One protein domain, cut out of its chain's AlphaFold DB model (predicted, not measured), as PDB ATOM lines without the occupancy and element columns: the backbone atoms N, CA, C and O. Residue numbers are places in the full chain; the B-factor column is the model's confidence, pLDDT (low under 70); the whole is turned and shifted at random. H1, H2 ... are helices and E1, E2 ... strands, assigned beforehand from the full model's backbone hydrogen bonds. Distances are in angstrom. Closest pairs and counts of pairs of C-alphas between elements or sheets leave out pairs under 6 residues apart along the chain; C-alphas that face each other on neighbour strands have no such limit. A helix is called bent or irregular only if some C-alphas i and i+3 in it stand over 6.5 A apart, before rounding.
ATOM      1  N   ASP A  68      49.996  42.231 319.090       84.56
ATOM      2  CA  ASP A  68      49.976  41.190 318.061       84.56
ATOM      3  C   ASP A  68      48.540  40.713 317.785       84.56
ATOM      4  O   ASP A  68      48.090  40.687 316.644       84.56
ATOM      5  N   GLU A  69      47.756  40.452 318.833       84.94
ATOM      6  CA  GLU A  69      46.358  40.030 318.672       84.94
ATOM      7  C   GLU A  69      45.484  41.123 318.039       84.94
ATOM      8  O   GLU A  69      44.553  40.826 317.287       84.94
ATOM      9  N   LEU A  70      45.778  42.394 318.332       86.06
ATOM     10  CA  LEU A  70      45.023  43.534 317.819       86.06
ATOM     11  C   LEU A  70      45.352  43.884 316.367       86.06
ATOM     12  O   LEU A  70      44.442  44.241 315.612       86.06
ATOM     13  N   PHE A  71      46.629  43.823 315.985       88.06
ATOM     14  CA  PHE A  71      47.113  44.425 314.741       88.06
ATOM     15  C   PHE A  71      47.619  43.415 313.703       88.06
ATOM     16  O   PHE A  71      47.709  43.780 312.534       88.06
ATOM     17  N   SER A  72      47.870  42.153 314.069       90.00
ATOM     18  CA  SER A  72      48.398  41.142 313.132       90.00
ATOM     19  C   SER A  72      47.317  40.427 312.304       90.00
ATOM     20  O   SER A  72      47.630  39.657 311.397       90.00
ATOM     21  N   GLY A  73      46.030  40.653 312.584       93.94
ATOM     22  CA  GLY A  73      44.933  40.065 311.807       93.94
ATOM     23  C   GLY A  73      44.756  40.727 310.434       93.94
ATOM     24  O   GLY A  73      44.841  41.947 310.326       93.94
ATOM     25  N   GLN A  74      44.401  39.948 309.401       95.81
ATOM     26  CA  GLN A  74      44.253  40.447 308.020       95.81
ATOM     27  C   GLN A  74      43.364  41.695 307.921       95.81
ATOM     28  O   GLN A  74      43.755  42.682 307.318       95.81
ATOM     29  N   ARG A  75      42.211  41.698 308.602       95.25
ATOM     30  CA  ARG A  75      41.304  42.856 308.634       95.25
ATOM     31  C   ARG A  75      41.971  44.120 309.192       95.25
ATOM     32  O   ARG A  75      41.673  45.212 308.730       95.25
ATOM     33  N   ALA A  76      42.806  43.986 310.224       93.88
ATOM     34  CA  ALA A  76      43.507  45.127 310.808       93.88
ATOM     35  C   ALA A  76      44.578  45.650 309.844       93.88
ATOM     36  O   ALA A  76      44.679  46.857 309.656       93.88
ATOM     37  N   ILE A  77      45.312  44.745 309.193       95.44
ATOM     38  CA  ILE A  77      46.301  45.092 308.168       95.44
ATOM     39  C   ILE A  77      45.631  45.808 306.991       95.44
ATOM     40  O   ILE A  77      46.095  46.875 306.601       95.44
ATOM     41  N   ASP A  78      44.524  45.277 306.470       97.50
ATOM     42  CA  ASP A  78      43.794  45.871 305.345       97.50
ATOM     43  C   ASP A  78      43.336  47.301 305.673       97.50
ATOM     44  O   ASP A  78      43.554  48.217 304.887       97.50
ATOM     45  N   GLU A  79      42.784  47.516 306.871       95.19
ATOM     46  CA  GLU A  79      42.368  48.842 307.339       95.19
ATOM     47  C   GLU A  79      43.561  49.803 307.492       95.19
ATOM     48  O   GLU A  79      43.464  50.985 307.162       95.19
ATOM     49  N   LEU A  80      44.703  49.323 308.001       94.62
ATOM     50  CA  LEU A  80      45.919  50.134 308.113       94.62
ATOM     51  C   LEU A  80      46.433  50.544 306.731       94.62
ATOM     52  O   LEU A  80      46.778  51.710 306.541       94.62
ATOM     53  N   VAL A  81      46.440  49.622 305.765       96.69
ATOM     54  CA  VAL A  81      46.826  49.900 304.376       96.69
ATOM     55  C   VAL A  81      45.863  50.899 303.743       96.69
ATOM     56  O   VAL A  81      46.316  51.900 303.193       96.69
ATOM     57  N   GLU A  82      44.550  50.689 303.874       96.94
ATOM     58  CA  GLU A  82      43.525  51.585 303.327       96.94
ATOM     59  C   GLU A  82      43.676  53.019 303.853       96.94
ATOM     60  O   GLU A  82      43.542  53.982 303.097       96.94
ATOM     61  N   ARG A  83      43.999  53.178 305.141       95.75
ATOM     62  CA  ARG A  83      44.185  54.497 305.761       95.75
ATOM     63  C   ARG A  83      45.539  55.124 305.454       95.75
ATOM     64  O   ARG A  83      45.627  56.346 305.370       95.75
ATOM     65  N   HIS A  84      46.593  54.324 305.323       95.75
ATOM     66  CA  HIS A  84      47.949  54.833 305.135       95.75
ATOM     67  C   HIS A  84      48.270  55.132 303.667       95.75
ATOM     68  O   HIS A  84      48.936  56.123 303.380       95.75
ATOM     69  N   GLN A  85      47.762  54.327 302.729       97.81
ATOM     70  CA  GLN A  85      48.061  54.462 301.302       97.81
ATOM     71  C   GLN A  85      47.739  55.858 300.727       97.81
ATOM     72  O   GLN A  85      48.544  56.356 299.946       97.81
ATOM     73  N   PRO A  86      46.624  56.532 301.069       96.88
ATOM     74  CA  PRO A  86      46.374  57.883 300.571       96.88
ATOM     75  C   PRO A  86      47.254  58.937 301.253       96.88
ATOM     76  O   PRO A  86      47.608  59.925 300.624       96.88
ATOM     77  N   LEU A  87      47.628  58.726 302.523       96.19
ATOM     78  CA  LEU A  87      48.476  59.660 303.266       96.19
ATOM     79  C   LEU A  87      49.866  59.773 302.631       96.19
ATOM     80  O   LEU A  87      50.374  60.876 302.487       96.19
ATOM     81  N   VAL A  88      50.450  58.650 302.196       96.00
ATOM     82  CA  VAL A  88      51.774  58.640 301.538       96.00
ATOM     83  C   VAL A  88      51.773  59.261 300.138       96.00
ATOM     84  O   VAL A  88      52.838  59.483 299.574       96.00
ATOM     85  N   GLN A  89      50.598  59.520 299.560       96.56
ATOM     86  CA  GLN A  89      50.464  60.217 298.275       96.56
ATOM     87  C   GLN A  89      50.421  61.741 298.440       96.56
ATOM     88  O   GLN A  89      50.434  62.454 297.439       96.56
ATOM     89  N   ILE A  90      50.349  62.246 299.675       97.12
ATOM     90  CA  ILE A  90      50.452  63.675 299.958       97.12
ATOM     91  C   ILE A  90      51.942  64.026 300.038       97.12
ATOM     92  O   ILE A  90      52.651  63.540 300.915       97.12
ATOM     93  N   GLU A  91      52.418  64.862 299.116       95.56
ATOM     94  CA  GLU A  91      53.837  65.215 298.971       95.56
ATOM     95  C   GLU A  91      54.296  66.219 300.044       95.56
ATOM     96  O   GLU A  91      54.607  67.371 299.755       95.56
ATOM     97  N   SER A  92      54.350  65.796 301.308       95.88
ATOM     98  CA  SER A  92      54.773  66.624 302.448       95.88
ATOM     99  C   SER A  92      56.293  66.807 302.550       95.88
ATOM    100  O   SER A  92      56.884  66.696 303.625       95.88
ATOM    101  N   VAL A  93      56.953  67.079 301.426       95.00
ATOM    102  CA  VAL A  93      58.406  67.263 301.379       95.00
ATOM    103  C   VAL A  93      58.795  68.587 302.043       95.00
ATOM    104  O   VAL A  93      58.316  69.649 301.651       95.00
ATOM    105  N   CYS A  94      59.690  68.532 303.030       91.62
ATOM    106  CA  CYS A  94      60.224  69.715 303.700       91.62
ATOM    107  C   CYS A  94      61.609  70.074 303.141       91.62
ATOM    108  O   CYS A  94      62.540  69.272 303.217       91.62
ATOM    109  N   TYR A  95      61.738  71.273 302.566       90.12
ATOM    110  CA  TYR A  95      62.982  71.773 301.971       90.12
ATOM    111  C   TYR A  95      63.702  72.748 302.910       90.12
ATOM    112  O   TYR A  95      63.073  73.452 303.698       90.12
ATOM    113  N   ASP A  96      65.022  72.857 302.762       89.94
ATOM    114  CA  ASP A  96      65.840  73.796 303.545       89.94
ATOM    115  C   ASP A  96      65.549  75.277 303.221       89.94
ATOM    116  O   ASP A  96      65.903  76.164 303.997       89.94
ATOM    117  N   ASP A  97      64.917  75.559 302.076       93.50
ATOM    118  CA  ASP A  97      64.639  76.905 301.558       93.50
ATOM    119  C   ASP A  97      63.142  77.261 301.533       93.50
ATOM    120  O   ASP A  97      62.707  78.096 300.730       93.50
ATOM    121  N   LEU A  98      62.335  76.622 302.388       91.88
ATOM    122  CA  LEU A  98      60.924  76.974 302.548       91.88
ATOM    123  C   LEU A  98      60.760  78.438 302.985       91.88
ATOM    124  O   LEU A  98      61.468  78.937 303.864       91.88
ATOM    125  N   GLY A  99      59.812  79.120 302.348       93.19
ATOM    126  CA  GLY A  99      59.429  80.492 302.653       93.19
ATOM    127  C   GLY A  99      58.456  80.595 303.826       93.19
ATOM    128  O   GLY A  99      58.193  79.624 304.543       93.19
ATOM    129  N   ASP A 100      57.904  81.795 304.016       92.75
ATOM    130  CA  ASP A 100      56.892  82.049 305.044       92.75
ATOM    131  C   ASP A 100      55.623  81.211 304.794       92.75
ATOM    132  O   ASP A 100      55.248  80.925 303.655       92.75
ATOM    133  N   TYR A 101      54.942  80.832 305.872       88.75
ATOM    134  CA  TYR A 101      53.757  79.982 305.857       88.75
ATOM    135  C   TYR A 101      52.579  80.573 305.077       88.75
ATOM    136  O   TYR A 101      51.679  79.833 304.679       88.75
ATOM    137  N   ASP A 102      52.511  81.899 304.943       89.00
ATOM    138  CA  ASP A 102      51.430  82.593 304.235       89.00
ATOM    139  C   ASP A 102      51.705  82.778 302.733       89.00
ATOM    140  O   ASP A 102      50.756  82.974 301.975       89.00
ATOM    141  N   ASP A 103      52.966  82.650 302.309       92.94
ATOM    142  CA  ASP A 103      53.413  83.018 300.960       92.94
ATOM    143  C   ASP A 103      53.951  81.833 300.136       92.94
ATOM    144  O   ASP A 103      54.038  81.931 298.912       92.94
ATOM    145  N   ASP A 104      54.325  80.717 300.775       94.75
ATOM    146  CA  ASP A 104      54.897  79.549 300.098       94.75
ATOM    147  C   ASP A 104      53.882  78.402 299.961       94.75
ATOM    148  O   ASP A 104      53.515  77.727 300.925       94.75
ATOM    149  N   GLU A 105      53.447  78.151 298.725       94.44
ATOM    150  CA  GLU A 105      52.483  77.096 298.384       94.44
ATOM    151  C   GLU A 105      52.988  75.685 298.729       94.44
ATOM    152  O   GLU A 105      52.180  74.771 298.898       94.44
ATOM    153  N   ARG A 106      54.306  75.497 298.918       94.88
ATOM    154  CA  ARG A 106      54.896  74.218 299.349       94.88
ATOM    155  C   ARG A 106      54.441  73.792 300.751       94.88
ATOM    156  O   ARG A 106      54.641  72.641 301.124       94.88
ATOM    157  N   TRP A 107      53.780  74.671 301.511       95.25
ATOM    158  CA  TRP A 107      53.127  74.324 302.778       95.25
ATOM    159  C   TRP A 107      51.718  73.719 302.628       95.25
ATOM    160  O   TRP A 107      51.168  73.207 303.608       95.25
ATOM    161  N   GLN A 108      51.113  73.739 301.435       95.75
ATOM    162  CA  GLN A 108      49.771  73.189 301.192       95.75
ATOM    163  C   GLN A 108      49.596  71.712 301.615       95.75
ATOM    164  O   GLN A 108      48.569  71.411 302.231       95.75
ATOM    165  N   PRO A 109      50.574  70.802 301.413       96.75
ATOM    166  CA  PRO A 109      50.455  69.403 301.832       96.75
ATOM    167  C   PRO A 109      50.099  69.221 303.314       96.75
ATOM    168  O   PRO A 109      49.400  68.280 303.678       96.75
ATOM    169  N   PHE A 110      50.522  70.134 304.193       95.75
ATOM    170  CA  PHE A 110      50.225  70.051 305.626       95.75
ATOM    171  C   PHE A 110      48.770  70.416 305.960       95.75
ATOM    172  O   PHE A 110      48.212  69.911 306.938       95.75
ATOM    173  N   VAL A 111      48.126  71.251 305.137       95.81
ATOM    174  CA  VAL A 111      46.672  71.475 305.205       95.81
ATOM    175  C   VAL A 111      45.950  70.196 304.793       95.81
ATOM    176  O   VAL A 111      45.082  69.716 305.524       95.81
ATOM    177  N   ASP A 112      46.371  69.608 303.673       97.06
ATOM    178  CA  ASP A 112      45.761  68.405 303.110       97.06
ATOM    179  C   ASP A 112      45.882  67.215 304.077       97.06
ATOM    180  O   ASP A 112      44.913  66.480 304.278       97.06
ATOM    181  N   ILE A 113      47.026  67.061 304.760       97.19
ATOM    182  CA  ILE A 113      47.213  66.062 305.826       97.19
ATOM    183  C   ILE A 113      46.228  66.297 306.970       97.19
ATOM    184  O   ILE A 113      45.563  65.357 307.406       97.19
ATOM    185  N   SER A 114      46.099  67.530 307.466       95.88
ATOM    186  CA  SER A 114      45.174  67.841 308.561       95.88
ATOM    187  C   SER A 114      43.722  67.504 308.193       95.88
ATOM    188  O   SER A 114      42.997  66.882 308.976       95.88
ATOM    189  N   GLU A 115      43.286  67.863 306.984       96.75
ATOM    190  CA  GLU A 115      41.948  67.532 306.483       96.75
ATOM    191  C   GLU A 115      41.757  66.024 306.284       96.75
ATOM    192  O   GLU A 115      40.718  65.466 306.666       96.75
ATOM    193  N   PHE A 116      42.774  65.348 305.748       97.56
ATOM    194  CA  PHE A 116      42.780  63.904 305.577       97.56
ATOM    195  C   PHE A 116      42.634  63.186 306.921       97.56
ATOM    196  O   PHE A 116      41.761  62.332 307.063       97.56
ATOM    197  N   LEU A 117      43.416  63.560 307.937       96.94
ATOM    198  CA  LEU A 117      43.338  62.960 309.270       96.94
ATOM    199  C   LEU A 117      41.949  63.144 309.895       96.94
ATOM    200  O   LEU A 117      41.407  62.201 310.481       96.94
ATOM    201  N   LYS A 118      41.336  64.320 309.720       96.12
ATOM    202  CA  LYS A 118      39.966  64.598 310.175       96.12
ATOM    203  C   LYS A 118      38.928  63.701 309.518       96.12
ATOM    204  O   LYS A 118      38.032  63.197 310.196       96.12
ATOM    205  N   LYS A 119      39.054  63.483 308.211       97.31
ATOM    206  CA  LYS A 119      38.157  62.613 307.444       97.31
ATOM    207  C   LYS A 119      38.360  61.133 307.778       97.31
ATOM    208  O   LYS A 119      37.379  60.410 307.935       97.31
ATOM    209  N   THR A 120      39.610  60.690 307.883       97.19
ATOM    210  CA  THR A 120      39.991  59.277 308.033       97.19
ATOM    211  C   THR A 120      39.798  58.766 309.460       97.19
ATOM    212  O   THR A 120      39.427  57.608 309.662       97.19
ATOM    213  N   TYR A 121      39.972  59.630 310.465       96.44
ATOM    214  CA  TYR A 121      39.851  59.278 311.882       96.44
ATOM    215  C   TYR A 121      38.760  60.096 312.593       96.44
ATOM    216  O   TYR A 121      39.048  60.819 313.556       96.44
ATOM    217  N   PRO A 122      37.480  59.957 312.188       96.31
ATOM    218  CA  PRO A 122      36.390  60.748 312.753       96.31
ATOM    219  C   PRO A 122      36.190  60.462 314.244       96.31
ATOM    220  O   PRO A 122      35.888  61.368 315.009       96.31
ATOM    221  N   LYS A 123      36.427  59.218 314.686       96.12
ATOM    222  CA  LYS A 123      36.347  58.847 316.107       96.12
ATOM    223  C   LYS A 123      37.444  59.485 316.947       96.12
ATOM    224  O   LYS A 123      37.171  59.896 318.066       96.12
ATOM    225  N   VAL A 124      38.654  59.626 316.410       95.12
ATOM    226  CA  VAL A 124      39.714  60.360 317.113       95.12
ATOM    227  C   VAL A 124      39.300  61.819 317.274       95.12
ATOM    228  O   VAL A 124      39.379  62.337 318.376       95.12
ATOM    229  N   HIS A 125      38.763  62.448 316.228       95.00
ATOM    230  CA  HIS A 125      38.300  63.839 316.280       95.00
ATOM    231  C   HIS A 125      37.032  64.053 317.123       95.00
ATOM    232  O   HIS A 125      36.761  65.172 317.545       95.00
ATOM    233  N   GLU A 126      36.245  63.001 317.353       95.94
ATOM    234  CA  GLU A 126      35.082  63.024 318.244       95.94
ATOM    235  C   GLU A 126      35.500  62.985 319.720       95.94
ATOM    236  O   GLU A 126      34.916  63.686 320.542       95.94
ATOM    237  N   TYR A 127      36.502  62.167 320.062       94.31
ATOM    238  CA  TYR A 127      36.899  61.927 321.455       94.31
ATOM    239  C   TYR A 127      38.111  62.736 321.920       94.31
ATOM    240  O   TYR A 127      38.261  62.966 323.120       94.31
ATOM    241  N   ALA A 128      38.989  63.141 321.006       95.94
ATOM    242  CA  ALA A 128      40.144  63.967 321.312       95.94
ATOM    243  C   ALA A 128      39.820  65.446 321.095       95.94
ATOM    244  O   ALA A 128      39.139  65.823 320.142       95.94
ATOM    245  N   THR A 129      40.373  66.301 321.950       96.50
ATOM    246  CA  THR A 129      40.426  67.740 321.680       96.50
ATOM    247  C   THR A 129      41.604  68.009 320.751       96.50
ATOM    248  O   THR A 129      42.727  67.646 321.090       96.50
ATOM    249  N   LEU A 130      41.346  68.612 319.590       95.19
ATOM    250  CA  LEU A 130      42.384  69.035 318.651       95.19
ATOM    251  C   LEU A 130      42.731  70.507 318.886       95.19
ATOM    252  O   LEU A 130      41.867  71.377 318.777       95.19
ATOM    253  N   GLU A 131      44.003  70.773 319.146       96.69
ATOM    254  CA  GLU A 131      44.590  72.107 319.161       96.69
ATOM    255  C   GLU A 131      45.574  72.237 317.996       96.69
ATOM    256  O   GLU A 131      46.419  71.365 317.775       96.69
ATOM    257  N   THR A 132      45.473  73.336 317.251       93.94
ATOM    258  CA  THR A 132      46.437  73.666 316.199       93.94
ATOM    259  C   THR A 132      47.457  74.645 316.759       93.94
ATOM    260  O   THR A 132      47.093  75.719 317.236       93.94
ATOM    261  N   VAL A 133      48.734  74.274 316.711       91.12
ATOM    262  CA  VAL A 133      49.842  75.126 317.146       91.12
ATOM    263  C   VAL A 133      50.546  75.711 315.928       91.12
ATOM    264  O   VAL A 133      50.842  75.003 314.962       91.12
ATOM    265  N   ASN A 134      50.823  77.014 315.984       88.69
ATOM    266  CA  ASN A 134      51.208  77.822 314.829       88.69
ATOM    267  C   ASN A 134      50.144  77.698 313.725       88.69
ATOM    268  O   ASN A 134      49.016  78.143 313.931       88.69
ATOM    269  N   LYS A 135      50.484  77.080 312.586       89.88
ATOM    270  CA  LYS A 135      49.572  76.887 311.448       89.88
ATOM    271  C   LYS A 135      49.281  75.415 311.133       89.88
ATOM    272  O   LYS A 135      48.153  75.090 310.785       89.88
ATOM    273  N   TYR A 136      50.270  74.535 311.309       93.75
ATOM    274  CA  TYR A 136      50.200  73.133 310.861       93.75
ATOM    275  C   TYR A 136      50.481  72.094 311.958       93.75
ATOM    276  O   TYR A 136      50.334  70.893 311.731       93.75
ATOM    277  N   GLY A 137      50.900  72.522 313.154       94.44
ATOM    278  CA  GLY A 137      51.148  71.606 314.265       94.44
ATOM    279  C   GLY A 137      49.831  71.087 314.827       94.44
ATOM    280  O   GLY A 137      48.991  71.887 315.224       94.44
ATOM    281  N   LEU A 138      49.649  69.768 314.885       96.62
ATOM    282  CA  LEU A 138      48.423  69.145 315.385       96.62
ATOM    283  C   LEU A 138      48.678  68.496 316.747       96.62
ATOM    284  O   LEU A 138      49.519  67.605 316.865       96.62
ATOM    285  N   VAL A 139      47.933  68.920 317.766       97.06
ATOM    286  CA  VAL A 139      47.982  68.348 319.116       97.06
ATOM    287  C   VAL A 139      46.622  67.749 319.441       97.06
ATOM    288  O   VAL A 139      45.635  68.464 319.589       97.06
ATOM    289  N   TYR A 140      46.573  66.422 319.555       96.94
ATOM    290  CA  TYR A 140      45.372  65.687 319.945       96.94
ATOM    291  C   TYR A 140      45.463  65.281 321.412       96.94
ATOM    292  O   TYR A 140      46.336  64.503 321.796       96.94
ATOM    293  N   THR A 141      44.517  65.752 322.217       96.50
ATOM    294  CA  THR A 141      44.443  65.432 323.643       96.50
ATOM    295  C   THR A 141      43.275  64.491 323.912       96.50
ATOM    296  O   THR A 141      42.114  64.885 323.800       96.50
ATOM    297  N   VAL A 142      43.579  63.251 324.307       95.19
ATOM    298  CA  VAL A 142      42.595  62.309 324.866       95.19
ATOM    299  C   VAL A 142      42.669  62.389 326.384       95.19
ATOM    300  O   VAL A 142      43.676  62.023 326.990       95.19
ATOM    301  N   GLN A 143      41.601  62.879 327.009       93.69
ATOM    302  CA  GLN A 143      41.572  63.051 328.456       93.69
ATOM    303  C   GLN A 143      41.505  61.689 329.159       93.69
ATOM    304  O   GLN A 143      40.533  60.947 329.019       93.69
ATOM    305  N   GLY A 144      42.538  61.373 329.944       90.69
ATOM    306  CA  GLY A 144      42.551  60.186 330.796       90.69
ATOM    307  C   GLY A 144      41.499  60.271 331.905       90.69
ATOM    308  O   GLY A 144      41.193  61.358 332.395       90.69
ATOM    309  N   SER A 145      40.975  59.114 332.319       91.06
ATOM    310  CA  SER A 145      39.979  59.008 333.395       91.06
ATOM    311  C   SER A 145      40.538  59.343 334.782       91.06
ATOM    312  O   SER A 145      39.787  59.783 335.652       91.06
ATOM    313  N   ASP A 146      41.846  59.164 334.994       92.12
ATOM    314  CA  ASP A 146      42.550  59.561 336.215       92.12
ATOM    315  C   ASP A 146      43.432  60.791 335.955       92.12
ATOM    316  O   ASP A 146      44.517  60.708 335.378       92.12
ATOM    317  N   HIS A 147      42.966  61.949 336.421       90.75
ATOM    318  CA  HIS A 147      43.651  63.236 336.270       90.75
ATOM    319  C   HIS A 147      44.888  63.399 337.175       90.75
ATOM    320  O   HIS A 147      45.574  64.423 337.101       90.75
ATOM    321  N   SER A 148      45.158  62.446 338.074       92.25
ATOM    322  CA  SER A 148      46.329  62.483 338.956       92.25
ATOM    323  C   SER A 148      47.598  61.955 338.286       92.25
ATOM    324  O   SER A 148      48.703  62.314 338.708       92.25
ATOM    325  N   LEU A 149      47.444  61.147 337.234       91.12
ATOM    326  CA  LEU A 149      48.548  60.571 336.480       91.12
ATOM    327  C   LEU A 149      49.238  61.623 335.606       91.12
ATOM    328  O   LEU A 149      48.630  62.588 335.137       91.12
ATOM    329  N   ALA A 150      50.539  61.430 335.389       91.94
ATOM    330  CA  ALA A 150      51.280  62.228 334.424       91.94
ATOM    331  C   ALA A 150      50.821  61.878 332.995       91.94
ATOM    332  O   ALA A 150      50.564  60.704 332.714       91.94
ATOM    333  N   PRO A 151      50.730  62.864 332.087       89.75
ATOM    334  CA  PRO A 151      50.388  62.595 330.698       89.75
ATOM    335  C   PRO A 151      51.498  61.791 330.007       89.75
ATOM    336  O   PRO A 151      52.681  61.962 330.304       89.75
ATOM    337  N   ILE A 152      51.103  60.953 329.050       91.38
ATOM    338  CA  ILE A 152      52.015  60.307 328.101       91.38
ATOM    339  C   ILE A 152      51.966  61.105 326.802       91.38
ATOM    340  O   ILE A 152      50.885  61.475 326.345       91.38
ATOM    341  N   LEU A 153      53.135  61.361 326.217       88.75
ATOM    342  CA  LEU A 153      53.258  62.046 324.939       88.75
ATOM    343  C   LEU A 153      53.684  61.050 323.860       88.75
ATOM    344  O   LEU A 153      54.705  60.379 323.999       88.75
ATOM    345  N   LEU A 154      52.904  60.994 322.785       92.50
ATOM    346  CA  LEU A 154      53.247  60.293 321.554       92.50
ATOM    347  C   LEU A 154      53.451  61.340 320.464       92.50
ATOM    348  O   LEU A 154      52.603  62.210 320.278       92.50
ATOM    349  N   THR A 155      54.580  61.265 319.766       92.69
ATOM    350  CA  THR A 155      54.954  62.240 318.738       92.69
ATOM    351  C   THR A 155      55.237  61.549 317.418       92.69
ATOM    352  O   THR A 155      55.895  60.510 317.390       92.69
ATOM    353  N   ALA A 156      54.806  62.179 316.336       94.06
ATOM    354  CA  ALA A 156      55.196  61.867 314.971       94.06
ATOM    355  C   ALA A 156      55.385  63.187 314.214       94.06
ATOM    356  O   ALA A 156      54.858  64.222 314.634       94.06
ATOM    357  N   HIS A 157      56.136  63.151 313.121       95.50
ATOM    358  CA  HIS A 157      56.263  64.275 312.200       95.50
ATOM    359  C   HIS A 157      55.417  64.011 310.942       95.50
ATOM    360  O   HIS A 157      55.065  62.864 310.660       95.50
ATOM    361  N   GLN A 158      55.008  65.080 310.256       95.38
ATOM    362  CA  GLN A 158      54.125  65.015 309.078       95.38
ATOM    363  C   GLN A 158      54.908  65.081 307.763       95.38
ATOM    364  O   GLN A 158      54.394  64.693 306.717       95.38
ATOM    365  N   ASP A 159      56.128  65.603 307.820       95.12
ATOM    366  CA  ASP A 159      56.996  65.846 306.685       95.12
ATOM    367  C   ASP A 159      57.872  64.648 306.336       95.12
ATOM    368  O   ASP A 159      58.160  63.782 307.166       95.12
TER     369      ASP A 159
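AT A GLANCE: This is residues 68 to 159 of the 170 residues of an uncharacterized protein of Fusarium ambrosium (UniProt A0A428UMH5). Two long helices, H2 and H3, run opposite ways and are shifted lengthwise, so that only residues 83 to 87 of H2 meet H3; beyond H3, the short helix H4 turns off into a small two-stranded hairpin, E1 and E2. A tail, residues 142 to 159, loops out, with residues 145 to 150 sticking out, and folds back. The printed part has 92 residues, in the order H1 H2 H3 H4 E1 E2; the sheet, E1 - E2, is antiparallel and the class is mostly helix. It is loose, with a radius of gyration of the C-alphas of 16.0 A and spans of 44 by 38 by 22 A.

HOW THE PARTS SIT: H1, residues 68 to 71, is close to but not clearly touching H2, residues 74 to 87; their closest C-alphas, Phe 71 and Ile 77, are 6.7 A apart. H2 and H3, residues 105 to 120, form a helical hairpin and only just touch, with 3 pairs of C-alphas within 8 A, the closest Arg 83 and Thr 120 at 6.8 A; they have a shallow tilt of 28 degrees, opposite ways. H4, residues 122 to 127, is about perpendicular to H3 at 76 degrees, close but not clearly touching; the closest C-alphas, Lys 118 and His 125, are 6.4 A apart. E1, residues 129 to 133, and E2, residues 137 to 141, form an antiparallel hairpin at 155 degrees, with N 131 and O 139 within hydrogen-bond range at 2.9 A. Every O i to N i+4 pair is within range in H4, 8 of 10 in H2 and 9 of 12 in H3; H1 is too short for one.

IN THESE COORDINATES: H1 begins with C-alpha 68 at (49.976, 41.190, 318.061). H2 is 20.2 A long and only just irregular, C-alphas 83 and 86 being 6.6 A apart; H3 is 23.8 A long and irregular, with 7.0 A between C-alphas 106 and 109. E1 is 12.8 A long; E2 is 13.1 A long and ends with C-alpha 141 at (44.443, 65.432, 323.643).

THE WHOLE: The C-alphas farthest apart, Glu 69 and Asp 103, are 47.0 A apart. The printed part has no cut, the link H2 to H3 is long, and no printed residue is under 70 in pLDDT.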